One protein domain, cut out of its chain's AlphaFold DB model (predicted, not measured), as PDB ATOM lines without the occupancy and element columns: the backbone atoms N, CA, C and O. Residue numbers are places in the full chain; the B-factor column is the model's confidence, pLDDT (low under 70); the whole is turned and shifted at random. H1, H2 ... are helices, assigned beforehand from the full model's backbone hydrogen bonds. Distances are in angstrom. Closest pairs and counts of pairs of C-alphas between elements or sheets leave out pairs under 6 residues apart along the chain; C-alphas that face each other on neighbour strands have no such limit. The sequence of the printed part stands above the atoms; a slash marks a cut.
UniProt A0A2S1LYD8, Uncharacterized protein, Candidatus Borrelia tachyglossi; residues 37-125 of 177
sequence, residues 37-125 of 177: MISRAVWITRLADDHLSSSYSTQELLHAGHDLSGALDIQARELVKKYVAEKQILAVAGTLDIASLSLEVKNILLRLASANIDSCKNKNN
ATOM      1  N   MET A  37      85.521 119.007 102.731       81.44
ATOM      2  CA  MET A  37      85.646 119.237 101.289       81.44
ATOM      3  C   MET A  37      84.802 120.431 100.838       81.44
ATOM      4  O   MET A  37      85.281 121.263 100.065       81.44
ATOM      5  N   ILE A  38      83.575 120.546 101.353       86.19
ATOM      6  CA  ILE A  38      82.687 121.682 101.082       86.19
ATOM      7  C   ILE A  38      83.283 122.968 101.662       86.19
ATOM      8  O   ILE A  38      83.382 123.970 100.958       86.19
ATOM      9  N   SER A  39      83.758 122.936 102.908       88.44
ATOM     10  CA  SER A  39      84.388 124.092 103.558       88.44
ATOM     11  C   SER A  39      85.622 124.563 102.793       88.44
ATOM     12  O   SER A  39      85.812 125.761 102.585       88.44
ATOM     13  N   ARG A  40      86.436 123.619 102.307       86.62
ATOM     14  CA  ARG A  40      87.591 123.906 101.454       86.62
ATOM     15  C   ARG A  40      87.173 124.552 100.137       86.62
ATOM     16  O   ARG A  40      87.799 125.527  99.733       86.62
ATOM     17  N   ALA A  41      86.151 124.018  99.472       88.31
ATOM     18  CA  ALA A  41      85.639 124.576  98.224       88.31
ATOM     19  C   ALA A  41      85.167 126.023  98.419       88.31
ATOM     20  O   ALA A  41      85.623 126.914  97.711       88.31
ATOM     21  N   VAL A  42      84.348 126.268  99.446       91.38
ATOM     22  CA  VAL A  42      83.858 127.611  99.796       91.38
ATOM     23  C   VAL A  42      85.012 128.564 100.094       91.38
ATOM     24  O   VAL A  42      85.008 129.702  99.627       91.38
ATOM     25  N   TRP A  43      86.013 128.109 100.851       90.69
ATOM     26  CA  TRP A  43      87.180 128.924 101.172       90.69
ATOM     27  C   TRP A  43      87.975 129.314  99.920       90.69
ATOM     28  O   TRP A  43      88.289 130.491  99.757       90.69
ATOM     29  N   ILE A  44      88.245 128.363  99.019       89.25
ATOM     30  CA  ILE A  44      88.950 128.622  97.754       89.25
ATOM     31  C   ILE A  44      88.161 129.591  96.883       89.25
ATOM     32  O   ILE A  44      88.730 130.580  96.433       89.25
ATOM     33  N   THR A  45      86.869 129.334  96.667       90.38
ATOM     34  CA  THR A  45      86.016 130.182  95.828       90.38
ATOM     35  C   THR A  45      85.970 131.604  96.360       90.38
ATOM     36  O   THR A  45      86.217 132.539  95.609       90.38
ATOM     37  N   ARG A  46      85.757 131.779  97.668       90.75
ATOM     38  CA  ARG A  46      85.728 133.108  98.282       90.75
ATOM     39  C   ARG A  46      87.066 133.832  98.146       90.75
ATOM     40  O   ARG A  46      87.098 135.000  97.783       90.75
ATOM     41  N   LEU A  47      88.171 133.135  98.415       88.75
ATOM     42  CA  LEU A  47      89.506 133.715  98.290       88.75
ATOM     43  C   LEU A  47      89.824 134.083  96.830       88.75
ATOM     44  O   LEU A  47      90.479 135.091  96.580       88.75
ATOM     45  N   ALA A  48      89.358 133.285  95.870       89.38
ATOM     46  CA  ALA A  48      89.502 133.551  94.447       89.38
ATOM     47  C   ALA A  48      88.661 134.752  94.002       89.38
ATOM     48  O   ALA A  48      89.201 135.637  93.349       89.38
ATOM     49  N   ASP A  49      87.390 134.827  94.390       88.88
ATOM     50  CA  ASP A  49      86.511 135.944  94.029       88.88
ATOM     51  C   ASP A  49      87.007 137.280  94.617       88.88
ATOM     52  O   ASP A  49      86.931 138.315  93.956       88.88
ATOM     53  N   ASP A  50      87.592 137.261  95.820       87.31
ATOM     54  CA  ASP A  50      88.123 138.462  96.478       87.31
ATOM     55  C   ASP A  50      89.464 138.948  95.878       87.31
ATOM     56  O   ASP A  50      89.811 140.131  95.991       87.31
ATOM     57  N   HIS A  51      90.266 138.053  95.282       86.00
ATOM     58  CA  HIS A  51      91.673 138.336  94.951       86.00
ATOM     59  C   HIS A  51      92.110 138.018  93.514       86.00
ATOM     60  O   HIS A  51      93.198 138.445  93.094       86.00
ATOM     61  N   LEU A  52      91.306 137.304  92.733       87.94
ATOM     62  CA  LEU A  52      91.530 137.055  91.309       87.94
ATOM     63  C   LEU A  52      90.636 137.953  90.441       87.94
ATOM     64  O   LEU A  52      89.835 138.745  90.926       87.94
ATOM     65  N   SER A  53      90.855 137.894  89.128       85.12
ATOM     66  CA  SER A  53      89.982 138.557  88.155       85.12
ATOM     67  C   SER A  53      88.688 137.759  87.972       85.12
ATOM     68  O   SER A  53      88.679 136.546  88.186       85.12
ATOM     69  N   SER A  54      87.624 138.414  87.502       84.81
ATOM     70  CA  SER A  54      86.318 137.792  87.244       84.81
ATOM     71  C   SER A  54      86.379 136.602  86.283       84.81
ATOM     72  O   SER A  54      85.545 135.709  86.379       84.81
ATOM     73  N   SER A  55      87.399 136.529  85.419       84.38
ATOM     74  CA  SER A  55      87.656 135.382  84.536       84.38
ATOM     75  C   SER A  55      87.913 134.067  85.281       84.38
ATOM     76  O   SER A  55      87.816 132.998  84.688       84.38
ATOM     77  N   TYR A  56      88.284 134.138  86.561       83.81
ATOM     78  CA  TYR A  56      88.514 132.981  87.426       83.81
ATOM     79  C   TYR A  56      87.368 132.750  88.411       83.81
ATOM     80  O   TYR A  56      87.518 131.944  89.330       83.81
ATOM     81  N   SER A  57      86.233 133.435  88.243       86.94
ATOM     82  CA  SER A  57      85.037 133.150  89.030       86.94
ATOM     83  C   SER A  57      84.540 131.738  88.735       86.94
ATOM     84  O   SER A  57      84.644 131.239  87.609       86.94
ATOM     85  N   THR A  58      83.958 131.086  89.740       85.50
ATOM     86  CA  THR A  58      83.380 129.750  89.572       85.50
ATOM     87  C   THR A  58      82.338 129.717  88.463       85.50
ATOM     88  O   THR A  58      82.283 128.741  87.729       85.50
ATOM     89  N   GLN A  59      81.540 130.777  88.298       85.75
ATOM     90  CA  GLN A  59      80.499 130.814  87.270       85.75
ATOM     91  C   GLN A  59      81.087 130.770  85.852       85.75
ATOM     92  O   GLN A  59      80.609 130.000  85.023       85.75
ATOM     93  N   GLU A  60      82.147 131.537  85.594       87.25
ATOM     94  CA  GLU A  60      82.832 131.574  84.295       87.25
ATOM     95  C   GLU A  60      83.546 130.250  83.999       87.25
ATOM     96  O   GLU A  60      83.450 129.718  82.895       87.25
ATOM     97  N   LEU A  61      84.204 129.662  85.004       87.50
ATOM     98  CA  LEU A  61      84.890 128.375  84.851       87.50
ATOM     99  C   LEU A  61      83.909 127.222  84.598       87.50
ATOM    100  O   LEU A  61      84.192 126.348  83.778       87.50
ATOM    101  N   LEU A  62      82.742 127.236  85.248       88.69
ATOM    102  CA  LEU A  62      81.665 126.280  84.980       88.69
ATOM    103  C   LEU A  62      81.076 126.487  83.574       88.69
ATOM    104  O   LEU A  62      80.844 125.516  82.858       88.69
ATOM    105  N   HIS A  63      80.890 127.740  83.143       87.62
ATOM    106  CA  HIS A  63      80.442 128.065  81.782       87.62
ATOM    107  C   HIS A  63      81.434 127.619  80.701       87.62
ATOM    108  O   HIS A  63      81.016 127.215  79.617       87.62
ATOM    109  N   ALA A  64      82.734 127.647  81.002       84.81
ATOM    110  CA  ALA A  64      83.791 127.133  80.135       84.81
ATOM    111  C   ALA A  64      83.819 125.592  80.043       84.81
ATOM    112  O   ALA A  64      84.607 125.038  79.276       84.81
ATOM    113  N   GLY A  65      82.959 124.892  80.792       87.25
ATOM    114  CA  GLY A  65      82.835 123.435  80.765       87.25
ATOM    115  C   GLY A  65      83.757 122.705  81.741       87.25
ATOM    116  O   GLY A  65      83.961 121.502  81.593       87.25
ATOM    117  N   HIS A  66      84.330 123.399  82.729       87.25
ATOM    118  CA  HIS A  66      85.072 122.739  83.800       87.25
ATOM    119  C   HIS A  66      84.125 122.233  84.890       87.25
ATOM    120  O   HIS A  66      83.227 122.950  85.319       87.25
ATOM    121  N   ASP A  67      84.379 121.033  85.409       89.56
ATOM    122  CA  ASP A  67      83.723 120.561  86.629       89.56
ATOM    123  C   ASP A  67      84.158 121.394  87.841       89.56
ATOM    124  O   ASP A  67      85.258 121.951  87.868       89.56
ATOM    125  N   LEU A  68      83.343 121.406  88.903       85.25
ATOM    126  CA  LEU A  68      83.633 122.155  90.133       85.25
ATOM    127  C   LEU A  68      85.032 121.846  90.698       85.25
ATOM    128  O   LEU A  68      85.758 122.756  91.085       85.25
ATOM    129  N   SER A  69      85.452 120.577  90.696       85.25
ATOM    130  CA  SER A  69      86.801 120.201  91.145       85.25
ATOM    131  C   SER A  69      87.903 120.791  90.257       85.25
ATOM    132  O   SER A  69      88.966 121.146  90.764       85.25
ATOM    133  N   GLY A  70      87.667 120.882  88.946       85.62
ATOM    134  CA  GLY A  70      88.597 121.493  87.999       85.62
ATOM    135  C   GLY A  70      88.667 123.005  88.184       85.62
ATOM    136  O   GLY A  70      89.761 123.559  88.259       85.62
ATOM    137  N   ALA A  71      87.515 123.657  88.359       87.62
ATOM    138  CA  ALA A  71      87.434 125.085  88.645       87.62
ATOM    139  C   ALA A  71      88.196 125.451  89.930       87.62
ATOM    140  O   ALA A  71      89.024 126.361  89.919       87.62
ATOM    141  N   LEU A  72      88.000 124.690  91.013       89.12
ATOM    142  CA  LEU A  72      88.706 124.898  92.281       89.12
ATOM    143  C   LEU A  72      90.223 124.696  92.155       89.12
ATOM    144  O   LEU A  72      90.992 125.426  92.779       89.12
ATOM    145  N   ASP A  73      90.674 123.719  91.364       88.75
ATOM    146  CA  ASP A  73      92.108 123.492  91.149       88.75
ATOM    147  C   ASP A  73      92.733 124.617  90.306       88.75
ATOM    148  O   ASP A  73      93.833 125.071  90.616       88.75
ATOM    149  N   ILE A  74      92.020 125.132  89.296       90.44
ATOM    150  CA  ILE A  74      92.444 126.306  88.514       90.44
ATOM    151  C   ILE A  74      92.562 127.536  89.423       90.44
ATOM    152  O   ILE A  74      93.607 128.187  89.442       90.44
ATOM    153  N   GLN A  75      91.532 127.814  90.225       91.56
ATOM    154  CA  GLN A  75      91.525 128.923  91.182       91.56
ATOM    155  C   GLN A  75      92.688 128.824  92.178       91.56
ATOM    156  O   GLN A  75      93.418 129.793  92.383       91.56
ATOM    157  N   ALA A  76      92.905 127.641  92.759       88.88
ATOM    158  CA  ALA A  76      93.995 127.415  93.702       88.88
ATOM    159  C   ALA A  76      95.374 127.630  93.057       88.88
ATOM    160  O   ALA A  76      96.240 128.269  93.658       88.88
ATOM    161  N   ARG A  77      95.584 127.143  91.827       90.62
ATOM    162  CA  ARG A  77      96.846 127.334  91.092       90.62
ATOM    163  C   ARG A  77      97.133 128.808  90.842       90.62
ATOM    164  O   ARG A  77      98.255 129.249  91.078       90.62
ATOM    165  N   GLU A  78      96.143 129.566  90.390       90.94
ATOM    166  CA  GLU A  78      96.333 130.984  90.079       90.94
ATOM    167  C   GLU A  78      96.515 131.839  91.338       90.94
ATOM    168  O   GLU A  78      97.367 132.728  91.353       90.94
ATOM    169  N   LEU A  79      95.825 131.515  92.436       90.50
ATOM    170  CA  LEU A  79      96.087 132.126  93.744       90.50
ATOM    171  C   LEU A  79      97.536 131.903  94.193       90.50
ATOM    172  O   LEU A  79      98.211 132.849  94.604       90.50
ATOM    173  N   VAL A  80      98.035 130.669  94.080       90.69
ATOM    174  CA  VAL A  80      99.417 130.337  94.448       90.69
ATOM    175  C   VAL A  80     100.412 131.069  93.551       90.69
ATOM    176  O   VAL A  80     101.314 131.716  94.070       90.69
ATOM    177  N   LYS A  81     100.234 131.048  92.225       90.25
ATOM    178  CA  LYS A  81     101.132 131.760  91.297       90.25
ATOM    179  C   LYS A  81     101.184 133.265  91.555       90.25
ATOM    180  O   LYS A  81     102.240 133.871  91.412       90.25
ATOM    181  N   LYS A  82     100.054 133.875  91.917       90.19
ATOM    182  CA  LYS A  82      99.961 135.324  92.126       90.19
ATOM    183  C   LYS A  82     100.555 135.775  93.462       90.19
ATOM    184  O   LYS A  82     101.144 136.852  93.523       90.19
ATOM    185  N   TYR A  83     100.390 134.981  94.523       88.88
ATOM    186  CA  TYR A  83     100.726 135.399  95.892       88.88
ATOM    187  C   TYR A  83     101.890 134.643  96.535       88.88
ATOM    188  O   TYR A  83     102.349 135.048  97.603       88.88
ATOM    189  N   VAL A  84     102.406 133.579  95.921       89.50
ATOM    190  CA  VAL A  84     103.552 132.813  96.428       89.50
ATOM    191  C   VAL A  84     104.732 132.984  95.479       89.50
ATOM    192  O   VAL A  84     104.617 132.777  94.276       89.50
ATOM    193  N   ALA A  85     105.892 133.360  96.020       89.50
ATOM    194  CA  ALA A  85     107.098 133.498  95.213       89.50
ATOM    195  C   ALA A  85     107.584 132.126  94.723       89.50
ATOM    196  O   ALA A  85     107.592 131.163  95.490       89.50
ATOM    197  N   GLU A  86     108.098 132.046  93.494       89.12
ATOM    198  CA  GLU A  86     108.579 130.791  92.887       89.12
ATOM    199  C   GLU A  86     109.589 130.042  93.770       89.12
ATOM    200  O   GLU A  86     109.535 128.821  93.891       89.12
ATOM    201  N   LYS A  87     110.462 130.776  94.473       89.56
ATOM    202  CA  LYS A  87     111.419 130.204  95.436       89.56
ATOM    203  C   LYS A  87     110.732 129.460  96.583       89.56
ATOM    204  O   LYS A  87     111.227 128.432  97.027       89.56
ATOM    205  N   GLN A  88     109.610 129.986  97.074       87.94
ATOM    206  CA  GLN A  88     108.830 129.353  98.138       87.94
ATOM    207  C   GLN A  88     108.054 128.147  97.604       87.94
ATOM    208  O   GLN A  88     107.979 127.134  98.291       87.94
ATOM    209  N   ILE A  89     107.539 128.229  96.372       88.62
ATOM    210  CA  ILE A  89     106.888 127.092  95.706       88.62
ATOM    211  C   ILE A  89     107.884 125.938  95.571       88.62
ATOM    212  O   ILE A  89     107.599 124.837  96.031       88.62
ATOM    213  N   LEU A  90     109.084 126.204  95.051       89.31
ATOM    214  CA  LEU A  90     110.154 125.210  94.938       89.31
ATOM    215  C   LEU A  90     110.574 124.637  96.296       89.31
ATOM    216  O   LEU A  90     110.819 123.440  96.395       89.31
ATOM    217  N   ALA A  91     110.630 125.456  97.347       87.88
ATOM    218  CA  ALA A  91     110.990 124.986  98.685       87.88
ATOM    219  C   ALA A  91     109.940 124.044  99.302       87.88
ATOM    220  O   ALA A  91     110.303 123.137 100.044       87.88
ATOM    221  N   VAL A  92     108.653 124.260  99.014       87.38
ATOM    222  CA  VAL A  92     107.548 123.465  99.578       87.38
ATOM    223  C   VAL A  92     107.228 122.242  98.719       87.38
ATOM    224  O   VAL A  92     106.977 121.165  99.251       87.38
ATOM    225  N   ALA A  93     107.209 122.406  97.398       85.62
ATOM    226  CA  ALA A  93     106.751 121.391  96.458       85.62
ATOM    227  C   ALA A  93     107.887 120.651  95.738       85.62
ATOM    228  O   ALA A  93     107.646 119.611  95.133       85.62
ATOM    229  N   GLY A  94     109.110 121.186  95.744       85.38
ATOM    230  CA  GLY A  94     110.239 120.653  94.973       85.38
ATOM    231  C   GLY A  94     110.146 120.895  93.461       85.38
ATOM    232  O   GLY A  94     111.144 120.757  92.758       85.38
ATOM    233  N   THR A  95     108.980 121.296  92.948       85.81
ATOM    234  CA  THR A  95     108.725 121.578  91.531       85.81
ATOM    235  C   THR A  95     107.919 122.868  91.369       85.81
ATOM    236  O   THR A  95     107.229 123.313  92.285       85.81
ATOM    237  N   LEU A  96     108.021 123.489  90.190       83.12
ATOM    238  CA  LEU A  96     107.215 124.665  89.833       83.12
ATOM    239  C   LEU A  96     105.867 124.279  89.201       83.12
ATOM    240  O   LEU A  96     104.951 125.098  89.134       83.12
ATOM    241  N   ASP A  97     105.732 123.035  88.738       86.38
ATOM    242  CA  ASP A  97     104.476 122.544  88.184       86.38
ATOM    243  C   ASP A  97     103.480 122.217  89.300       86.38
ATOM    244  O   ASP A  97     103.454 121.118  89.847       86.38
ATOM    245  N   ILE A  98     102.629 123.193  89.621       84.38
ATOM    246  CA  ILE A  98     101.596 123.065  90.656       84.38
ATOM    247  C   ILE A  98     100.531 122.031  90.249       84.38
ATOM    248  O   ILE A  98      99.828 121.492  91.105       84.38
ATOM    249  N   ALA A  99     100.388 121.735  88.952       83.12
ATOM    250  CA  ALA A  99      99.310 120.898  88.448       83.12
ATOM    251  C   ALA A  99      99.398 119.451  88.931       83.12
ATOM    252  O   ALA A  99      98.389 118.887  89.366       83.12
ATOM    253  N   SER A 100     100.608 118.896  88.884       84.69
ATOM    254  CA  SER A 100     100.929 117.510  89.225       84.69
ATOM    255  C   SER A 100     101.092 117.255  90.729       84.69
ATOM    256  O   SER A 100     101.292 116.113  91.140       84.69
ATOM    257  N   LEU A 101     100.975 118.291  91.568       85.19
ATOM    258  CA  LEU A 101     101.177 118.173  93.013       85.19
ATOM    259  C   LEU A 101     100.042 117.431  93.725       85.19
ATOM    260  O   LEU A 101      98.868 117.519  93.349       85.19
ATOM    261  N   SER A 102     100.401 116.764  94.825       87.62
ATOM    262  CA  SER A 102      99.435 116.137  95.724       87.62
ATOM    263  C   SER A 102      98.521 117.180  96.376       87.62
ATOM    264  O   SER A 102      98.884 118.347  96.561       87.62
ATOM    265  N   LEU A 103      97.314 116.750  96.754       84.62
ATOM    266  CA  LEU A 103      96.317 117.613  97.391       84.62
ATOM    267  C   LEU A 103      96.853 118.279  98.670       84.62
ATOM    268  O   LEU A 103      96.558 119.443  98.934       84.62
ATOM    269  N   GLU A 104      97.663 117.556  99.440       86.94
ATOM    270  CA  GLU A 104      98.261 118.045 100.680       86.94
ATOM    271  C   GLU A 104      99.250 119.189 100.426       86.94
ATOM    272  O   GLU A 104      99.128 120.257 101.029       86.94
ATOM    273  N   VAL A 105     100.159 119.030  99.459       88.94
ATOM    274  CA  VAL A 105     101.114 120.083  99.080       88.94
ATOM    275  C   VAL A 105     100.376 121.302  98.520       88.94
ATOM    276  O   VAL A 105     100.681 122.434  98.897       88.94
ATOM    277  N   LYS A 106      99.340 121.090  97.695       88.88
ATOM    278  CA  LYS A 106      98.470 122.173  97.206       88.88
ATOM    279  C   LYS A 106      97.802 122.935  98.353       88.88
ATOM    280  O   LYS A 106      97.732 124.159  98.305       88.88
ATOM    281  N   ASN A 107      97.354 122.246  99.404       87.88
ATOM    282  CA  ASN A 107      96.759 122.889 100.580       87.88
ATOM    283  C   ASN A 107      97.774 123.711 101.379       87.88
ATOM    284  O   ASN A 107      97.439 124.799 101.848       87.88
ATOM    285  N   ILE A 108      99.012 123.226 101.517       90.44
ATOM    286  CA  ILE A 108     100.089 123.980 102.171       90.44
ATOM    287  C   ILE A 108     100.391 125.255 101.377       90.44
ATOM    288  O   ILE A 108     100.418 126.343 101.953       90.44
ATOM    289  N   LEU A 109     100.547 125.141 100.056       90.81
ATOM    290  CA  LEU A 109     100.782 126.286  99.173       90.81
ATOM    291  C   LEU A 109      99.625 127.287  99.200       90.81
ATOM    292  O   LEU A 109      99.858 128.492  99.226       90.81
ATOM    293  N   LEU A 110      98.382 126.813  99.247       91.31
ATOM    294  CA  LEU A 110      97.203 127.671  99.327       91.31
ATOM    295  C   LEU A 110      97.111 128.403 100.678       91.31
ATOM    296  O   LEU A 110      96.800 129.593 100.717       91.31
ATOM    297  N   ARG A 111      97.447 127.740 101.794       91.50
ATOM    298  CA  ARG A 111      97.570 128.403 103.108       91.50
ATOM    299  C   ARG A 111      98.684 129.447 103.105       91.50
ATOM    300  O   ARG A 111      98.501 130.526 103.663       91.50
ATOM    301  N   LEU A 112      99.809 129.152 102.455       91.44
ATOM    302  CA  LEU A 112     100.903 130.105 102.282       91.44
ATOM    303  C   LEU A 112     100.469 131.313 101.437       91.44
ATOM    304  O   LEU A 112     100.767 132.448 101.802       91.44
ATOM    305  N   ALA A 113      99.712 131.083 100.360       90.56
ATOM    306  CA  ALA A 113      99.125 132.145  99.548       90.56
ATOM    307  C   ALA A 113      98.208 133.047 100.389       90.56
ATOM    308  O   ALA A 113      98.370 134.264 100.364       90.56
ATOM    309  N   SER A 114      97.317 132.466 101.202       90.81
ATOM    310  CA  SER A 114      96.458 133.216 102.133       90.81
ATOM    311  C   SER A 114      97.267 134.053 103.125       90.81
ATOM    312  O   SER A 114      97.006 135.241 103.282       90.81
ATOM    313  N   ALA A 115      98.297 133.477 103.750       88.69
ATOM    314  CA  ALA A 115      99.148 134.208 104.688       88.69
ATOM    315  C   ALA A 115      99.886 135.381 104.015       88.69
ATOM    316  O   ALA A 115     100.043 136.453 104.606       88.69
ATOM    317  N   ASN A 116     100.312 135.205 102.762       88.06
ATOM    318  CA  ASN A 116     100.938 136.266 101.979       88.06
ATOM    319  C   ASN A 116      99.935 137.364 101.592       88.06
ATOM    320  O   ASN A 116     100.288 138.543 101.648       88.06
ATOM    321  N   ILE A 117      98.692 137.005 101.254       87.00
ATOM    322  CA  ILE A 117      97.592 137.956 101.028       87.00
ATOM    323  C   ILE A 117      97.356 138.797 102.287       87.00
ATOM    324  O   ILE A 117      97.361 140.028 102.210       87.00
ATOM    325  N   ASP A 118      97.233 138.156 103.451       84.31
ATOM    326  CA  ASP A 118      97.018 138.833 104.735       84.31
ATOM    327  C   ASP A 118      98.195 139.742 105.102       84.31
ATOM    328  O   ASP A 118      98.005 140.890 105.513       84.31
ATOM    329  N   SER A 119      99.426 139.274 104.882       79.19
ATOM    330  CA  SER A 119     100.632 140.089 105.045       79.19
ATOM    331  C   SER A 119     100.610 141.312 104.126       79.19
ATOM    332  O   SER A 119     100.921 142.421 104.560       79.19
ATOM    333  N   CYS A 120     100.189 141.151 102.869       68.31
ATOM    334  CA  CYS A 120     100.095 142.249 101.911       68.31
ATOM    335  C   CYS A 120      98.999 143.258 102.291       68.31
ATOM    336  O   CYS A 120      99.211 144.464 102.177       68.31
ATOM    337  N   LYS A 121      97.863 142.786 102.818       70.19
ATOM    338  CA  LYS A 121      96.784 143.635 103.344       70.19
ATOM    339  C   LYS A 121      97.235 144.406 104.590       70.19
ATOM    340  O   LYS A 121      96.935 145.589 104.724       70.19
ATOM    341  N   ASN A 122      98.024 143.771 105.458       59.00
ATOM    342  CA  ASN A 122      98.586 144.399 106.654       59.00
ATOM    343  C   ASN A 122      99.718 145.396 106.342       59.00
ATOM    344  O   ASN A 122      99.880 146.376 107.058       59.00
ATOM    345  N   LYS A 123     100.465 145.239 105.239       58.19
ATOM    346  CA  LYS A 123     101.418 146.277 104.789       58.19
ATOM    347  C   LYS A 123     100.730 147.615 104.496       58.19
ATOM    348  O   LYS A 123     101.326 148.663 104.732       58.19
ATOM    349  N   ASN A 124      99.476 147.575 104.042       55.34
ATOM    350  CA  ASN A 124      98.667 148.770 103.795       55.34
ATOM    351  C   ASN A 124      98.007 149.315 105.079       55.34
ATOM    352  O   ASN A 124      97.663 150.493 105.127       55.34
ATOM    353  N   ASN A 125      97.894 148.498 106.135       55.00
ATOM    354  CA  ASN A 125      97.535 148.924 107.492       55.00
ATOM    355  C   ASN A 125      98.819 149.207 108.287       55.00
ATOM    356  O   ASN A 125      99.318 148.400 109.068       55.00
TER     357      ASN A 125
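AT A GLANCE: This is residues 37 to 125 of the 177 residues of an uncharacterized protein of Candidatus Borrelia tachyglossi (UniProt A0A2S1LYD8). H3 runs through the middle, with H1 and H5 crossing it steeply on one side; short H2 packs on its first residues, and H4, past its other end, folds back with H5 as a helical hairpin. The 89 printed residues hold five named helices, H1 to H5, and no named strand: all helix, compact, radius of gyration of the C-alphas 12.9 A, spans 33 by 33 by 22 A.

IN THESE COORDINATES: H1, residues 37 to 51, begins at C-alpha 37 (85.646, 119.237, 101.289) and is 21.0 A long. H2 is residues 58 to 63, H3 68 to 83, 22.4 A, and H4 86 to 93. H5, residues 103 to 124, 31.9 A, ends at C-alpha 124 (98.667, 148.770, 103.795).

HOW THE PARTS SIT: H3, the hub, touches H1 with residues 72 to 79 alone, closest C-alphas Ala 48 and Gln 75, 6.0 A, at a steep tilt of 47 degrees. It touches H2 (Leu 61 and Ala 71, 5.6 A) and H5 (Tyr 83 and Ala 113, 5.1 A). H4 touches H5 (Ala 93 and Val 105, 6.4 A). H1 and H4 are apart. Every O i to N i+4 pair is within hydrogen-bond range in H1 to H4; 17 of 18 in H5.

THE WHOLE: The C-alphas farthest apart, of Gly 65 and Asn 125, are 39.8 A apart. The printed part has no cut and no long link. Residues 120 and 122 to 125 are under pLDDT 70.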